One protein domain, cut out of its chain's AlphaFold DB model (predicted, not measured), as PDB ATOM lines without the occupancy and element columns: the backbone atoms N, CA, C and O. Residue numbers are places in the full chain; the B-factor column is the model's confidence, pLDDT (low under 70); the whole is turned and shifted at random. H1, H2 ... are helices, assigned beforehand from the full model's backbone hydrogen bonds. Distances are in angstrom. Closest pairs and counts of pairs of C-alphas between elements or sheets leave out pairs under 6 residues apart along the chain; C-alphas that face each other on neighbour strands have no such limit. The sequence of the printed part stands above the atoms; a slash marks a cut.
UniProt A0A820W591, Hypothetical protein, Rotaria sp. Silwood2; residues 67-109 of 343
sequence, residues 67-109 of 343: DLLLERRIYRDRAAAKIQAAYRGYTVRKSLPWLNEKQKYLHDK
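What this domain is: This is residues 67 to 109 of the 343 residues of the protein "Hypothetical protein" of Rotaria sp. Silwood2 (UniProt A0A820W591). One long straight helix, H1, makes most of the length, and a shorter helix, H2, turns off its far end to make an L. Nothing folds back on either arm. The printed part has 43 residues with two named helices, H1 then H2, and no named strand; the class is all helix. It is extended, with a radius of gyration of the C-alphas of 17.4 A and spans of 55 by 18 by 5 A.

Where its parts are: Find C-alpha 67 at (-4.638, 38.665, 27.151); from there H1, residues 67 to 95, runs 42.0 A to C-alpha 95 at (-30.259, 53.740, -2.509). Pass Leu 96 and you reach H2, residues 97 to 109, which runs 18.2 A to C-alpha 109 at (-39.468, 36.817, -15.268).

How they stand to each other: H1 and H2 only just touch, and only at the corner by their link, with 3 pairs of C-alphas within 8 A. Look at residues 93 to 94 of H1 and 99 to 100 of H2, where the closest C-alphas, those of Arg 93 and Leu 99, are 7.0 A apart. The helices' lines are about perpendicular, at 76 degrees. In H1 and H2 every O i to N i+4 pair is within hydrogen-bond range.

The domain as a whole: The C-alphas farthest apart, those of Asp 67 and Lys 109, are 54.9 A apart. The link from H1 to H2 is tight. The printed part has no cut, and no printed residue is under 70 in pLDDT.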
ATOM      1  N   ASP A  67      -4.472  39.262  28.478       90.12
ATOM      2  CA  ASP A  67      -4.638  38.665  27.151       90.12
ATOM      3  C   ASP A  67      -6.121  38.424  26.835       90.12
ATOM      4  O   ASP A  67      -6.595  38.792  25.758       90.12
ATOM      5  N   LEU A  68      -6.906  37.949  27.811       90.12
ATOM      6  CA  LEU A  68      -8.359  37.792  27.656       90.12
ATOM      7  C   LEU A  68      -9.089  39.122  27.402       90.12
ATOM      8  O   LEU A  68     -10.058  39.170  26.638       90.12
ATOM      9  N   LEU A  69      -8.649  40.220  28.026       92.06
ATOM     10  CA  LEU A  69      -9.225  41.546  27.779       92.06
ATOM     11  C   LEU A  69      -8.881  42.068  26.381       92.06
ATOM     12  O   LEU A  69      -9.734  42.702  25.748       92.06
ATOM     13  N   LEU A  70      -7.667  41.798  25.895       93.25
ATOM     14  CA  LEU A  70      -7.255  42.169  24.546       93.25
ATOM     15  C   LEU A  70      -8.057  41.388  23.498       93.25
ATOM     16  O   LEU A  70      -8.624  42.000  22.594       93.25
ATOM     17  N   GLU A  71      -8.208  40.076  23.682       94.75
ATOM     18  CA  GLU A  71      -9.005  39.223  22.795       94.75
ATOM     19  C   GLU A  71     -10.474  39.670  22.762       94.75
ATOM     20  O   GLU A  71     -11.072  39.841  21.696       94.75
ATOM     21  N   ARG A  72     -11.052  39.987  23.931       91.88
ATOM     22  CA  ARG A  72     -12.416  40.530  24.021       91.88
ATOM     23  C   ARG A  72     -12.556  41.863  23.282       91.88
ATOM     24  O   ARG A  72     -13.607  42.121  22.688       91.88
ATOM     25  N   ARG A  73     -11.535  42.724  23.318       95.81
ATOM     26  CA  ARG A  73     -11.528  43.996  22.580       95.81
ATOM     27  C   ARG A  73     -11.491  43.753  21.074       95.81
ATOM     28  O   ARG A  73     -12.358  44.262  20.369       95.81
ATOM     29  N   ILE A  74     -10.570  42.911  20.610       96.00
ATOM     30  CA  ILE A  74     -10.426  42.544  19.193       96.00
ATOM     31  C   ILE A  74     -11.729  41.940  18.659       96.00
ATOM     32  O   ILE A  74     -12.196  42.313  17.579       96.00
ATOM     33  N   TYR A  75     -12.365  41.053  19.427       95.06
ATOM     34  CA  TYR A  75     -13.644  40.458  19.052       95.06
ATOM     35  C   TYR A  75     -14.753  41.509  18.896       95.06
ATOM     36  O   TYR A  75     -15.476  41.498  17.896       95.06
ATOM     37  N   ARG A  76     -14.873  42.444  19.850       94.56
ATOM     38  CA  ARG A  76     -15.862  43.535  19.788       94.56
ATOM     39  C   ARG A  76     -15.632  44.441  18.583       94.56
ATOM     40  O   ARG A  76     -16.589  44.731  17.866       94.56
ATOM     41  N   ASP A  77     -14.387  44.819  18.324       95.75
ATOM     42  CA  ASP A  77     -14.036  45.683  17.194       95.75
ATOM     43  C   ASP A  77     -14.330  44.980  15.858       95.75
ATOM     44  O   ASP A  77     -14.929  45.565  14.950       95.75
ATOM     45  N   ARG A  78     -14.025  43.679  15.758       95.50
ATOM     46  CA  ARG A  78     -14.349  42.860  14.579       95.50
ATOM     47  C   ARG A  78     -15.857  42.712  14.372       95.50
ATOM     48  O   ARG A  78     -16.326  42.768  13.233       95.50
ATOM     49  N   ALA A  79     -16.622  42.513  15.442       95.94
ATOM     50  CA  ALA A  79     -18.079  42.436  15.377       95.94
ATOM     51  C   ALA A  79     -18.687  43.776  14.929       95.94
ATOM     52  O   ALA A  79     -19.519  43.799  14.018       95.94
ATOM     53  N   ALA A  80     -18.214  44.892  15.490       96.25
ATOM     54  CA  ALA A  80     -18.640  46.234  15.103       96.25
ATOM     55  C   ALA A  80     -18.346  46.519  13.620       96.25
ATOM     56  O   ALA A  80     -19.239  46.959  12.893       96.25
ATOM     57  N   ALA A  81     -17.144  46.185  13.141       97.19
ATOM     58  CA  ALA A  81     -16.767  46.347  11.737       97.19
ATOM     59  C   ALA A  81     -17.676  45.541  10.790       97.19
ATOM     60  O   ALA A  81     -18.113  46.064   9.762       97.19
ATOM     61  N   LYS A  82     -18.029  44.296  11.149       97.19
ATOM     62  CA  LYS A  82     -18.967  43.468  10.366       97.19
ATOM     63  C   LYS A  82     -20.356  44.101  10.273       97.19
ATOM     64  O   LYS A  82     -20.916  44.171   9.179       97.19
ATOM     65  N   ILE A  83     -20.896  44.587  11.392       96.56
ATOM     66  CA  ILE A  83     -22.211  45.248  11.429       96.56
ATOM     67  C   ILE A  83     -22.193  46.512  10.563       96.56
ATOM     68  O   ILE A  83     -23.083  46.713   9.737       96.56
ATOM     69  N   GLN A  84     -21.154  47.339  10.698       96.88
ATOM     70  CA  GLN A  84     -21.009  48.567   9.917       96.88
ATOM     71  C   GLN A  84     -20.876  48.285   8.417       96.88
ATOM     72  O   GLN A  84     -21.534  48.946   7.613       96.88
ATOM     73  N   ALA A  85     -20.071  47.295   8.023       97.94
ATOM     74  CA  ALA A  85     -19.922  46.899   6.626       97.94
ATOM     75  C   ALA A  85     -21.250  46.398   6.033       97.94
ATOM     76  O   ALA A  85     -21.641  46.820   4.941       97.94
ATOM     77  N   ALA A  86     -21.982  45.562   6.775       96.69
ATOM     78  CA  ALA A  86     -23.290  45.063   6.358       96.69
ATOM     79  C   ALA A  86     -24.311  46.198   6.197       96.69
ATOM     80  O   ALA A  86     -25.010  46.255   5.183       96.69
ATOM     81  N   TYR A  87     -24.360  47.132   7.152       97.75
ATOM     82  CA  TYR A  87     -25.258  48.285   7.102       97.75
ATOM     83  C   TYR A  87     -24.931  49.233   5.943       97.75
ATOM     84  O   TYR A  87     -25.835  49.660   5.220       97.75
ATOM     85  N   ARG A  88     -23.643  49.515   5.702       97.56
ATOM     86  CA  ARG A  88     -23.201  50.296   4.534       97.56
ATOM     87  C   ARG A  88     -23.634  49.618   3.235       97.56
ATOM     88  O   ARG A  88     -24.245  50.265   2.389       97.56
ATOM     89  N   GLY A  89     -23.414  48.308   3.108       96.19
ATOM     90  CA  GLY A  89     -23.851  47.538   1.941       96.19
ATOM     91  C   GLY A  89     -25.372  47.527   1.755       96.19
ATOM     92  O   GLY A  89     -25.855  47.658   0.632       96.19
ATOM     93  N   TYR A  90     -26.136  47.407   2.843       95.50
ATOM     94  CA  TYR A  90     -27.597  47.507   2.813       95.50
ATOM     95  C   TYR A  90     -28.060  48.887   2.339       95.50
ATOM     96  O   TYR A  90     -28.906  48.976   1.453       95.50
ATOM     97  N   THR A  91     -27.472  49.950   2.888       96.38
ATOM     98  CA  THR A  91     -27.819  51.335   2.546       96.38
ATOM     99  C   THR A  91     -27.566  51.611   1.068       96.38
ATOM    100  O   THR A  91     -28.454  52.123   0.394       96.38
ATOM    101  N   VAL A  92     -26.413  51.176   0.544       95.75
ATOM    102  CA  VAL A  92     -26.092  51.282  -0.888       95.75
ATOM    103  C   VAL A  92     -27.092  50.493  -1.731       95.75
ATOM    104  O   VAL A  92     -27.664  51.040  -2.662       95.75
ATOM    105  N   ARG A  93     -27.388  49.228  -1.403       92.00
ATOM    106  CA  ARG A  93     -28.390  48.454  -2.165       92.00
ATOM    107  C   ARG A  93     -29.769  49.114  -2.151       92.00
ATOM    108  O   ARG A  93     -30.456  49.102  -3.164       92.00
ATOM    109  N   LYS A  94     -30.151  49.726  -1.029       91.31
ATOM    110  CA  LYS A  94     -31.424  50.435  -0.891       91.31
ATOM    111  C   LYS A  94     -31.459  51.738  -1.696       91.31
ATOM    112  O   LYS A  94     -32.511  52.070  -2.232       91.31
ATOM    113  N   SER A  95     -30.341  52.459  -1.794       94.12
ATOM    114  CA  SER A  95     -30.259  53.740  -2.509       94.12
ATOM    115  C   SER A  95     -30.111  53.607  -4.027       94.12
ATOM    116  O   SER A  95     -30.164  54.622  -4.711       94.12
ATOM    117  N   LEU A  96     -29.897  52.400  -4.565       95.31
ATOM    118  CA  LEU A  96     -29.745  52.159  -6.004       95.31
ATOM    119  C   LEU A  96     -31.072  51.628  -6.587       95.31
ATOM    120  O   LEU A  96     -31.286  50.412  -6.609       95.31
ATOM    121  N   PRO A  97     -31.977  52.503  -7.070       88.56
ATOM    122  CA  PRO A  97     -33.313  52.106  -7.531       88.56
ATOM    123  C   PRO A  97     -33.276  51.091  -8.682       88.56
ATOM    124  O   PRO A  97     -34.083  50.164  -8.705       88.56
ATOM    125  N   TRP A  98     -32.285  51.179  -9.574       87.12
ATOM    126  CA  TRP A  98     -32.136  50.237 -10.691       87.12
ATOM    127  C   TRP A  98     -31.833  48.804 -10.240       87.12
ATOM    128  O   TRP A  98     -32.155  47.847 -10.946       87.12
ATOM    129  N   LEU A  99     -31.202  48.625  -9.073       86.56
ATOM    130  CA  LEU A  99     -30.927  47.293  -8.540       86.56
ATOM    131  C   LEU A  99     -32.232  46.637  -8.077       86.56
ATOM    132  O   LEU A  99     -32.452  45.456  -8.344       86.56
ATOM    133  N   ASN A 100     -33.110  47.428  -7.455       82.69
ATOM    134  CA  ASN A 100     -34.431  46.987  -7.017       82.69
ATOM    135  C   ASN A 100     -35.333  46.671  -8.218       82.69
ATOM    136  O   ASN A 100     -36.008  45.643  -8.221       82.69
ATOM    137  N   GLU A 101     -35.300  47.491  -9.272       90.75
ATOM    138  CA  GLU A 101     -36.034  47.214 -10.514       90.75
ATOM    139  C   GLU A 101     -35.521  45.961 -11.220       90.75
ATOM    140  O   GLU A 101     -36.321  45.120 -11.625       90.75
ATOM    141  N   LYS A 102     -34.198  45.774 -11.315       88.12
ATOM    142  CA  LYS A 102     -33.616  44.565 -11.910       88.12
ATOM    143  C   LYS A 102     -33.963  43.316 -11.100       88.12
ATOM    144  O   LYS A 102     -34.278  42.287 -11.692       88.12
ATOM    145  N   GLN A 103     -33.941  43.393  -9.770       85.56
ATOM    146  CA  GLN A 103     -34.384  42.290  -8.913       85.56
ATOM    147  C   GLN A 103     -35.866  41.980  -9.120       85.56
ATOM    148  O   GLN A 103     -36.211  40.816  -9.309       85.56
ATOM    149  N   LYS A 104     -36.725  43.004  -9.164       88.31
ATOM    150  CA  LYS A 104     -38.156  42.838  -9.442       88.31
ATOM    151  C   LYS A 104     -38.391  42.224 -10.823       88.31
ATOM    152  O   LYS A 104     -39.163  41.283 -10.938       88.31
ATOM    153  N   TYR A 105     -37.680  42.695 -11.847       90.50
ATOM    154  CA  TYR A 105     -37.745  42.154 -13.204       90.50
ATOM    155  C   TYR A 105     -37.319  40.683 -13.259       90.50
ATOM    156  O   TYR A 105     -37.996  39.875 -13.888       90.50
ATOM    157  N   LEU A 106     -36.222  40.311 -12.589       89.00
ATOM    158  CA  LEU A 106     -35.788  38.915 -12.525       89.00
ATOM    159  C   LEU A 106     -36.828  38.052 -11.804       89.00
ATOM    160  O   LEU A 106     -37.216  37.012 -12.327       89.00
ATOM    161  N   HIS A 107     -37.331  38.507 -10.657       87.75
ATOM    162  CA  HIS A 107     -38.345  37.783  -9.892       87.75
ATOM    163  C   HIS A 107     -39.635  37.573 -10.701       87.75
ATOM    164  O   HIS A 107     -40.190  36.478 -10.715       87.75
ATOM    165  N   ASP A 108     -40.078  38.593 -11.438       91.00
ATOM    166  CA  ASP A 108     -41.264  38.528 -12.295       91.00
ATOM    167  C   ASP A 108     -41.039  37.614 -13.515       91.00
ATOM    168  O   ASP A 108     -41.898  36.805 -13.866       91.00
ATOM    169  N   LYS A 109     -39.846  37.662 -14.122       89.19
ATOM    170  CA  LYS A 109     -39.468  36.817 -15.268       89.19
ATOM    171  C   LYS A 109     -39.408  35.327 -14.921       89.19
ATOM    172  O   LYS A 109     -39.711  34.501 -15.785       89.19
TER     173      LYS A 109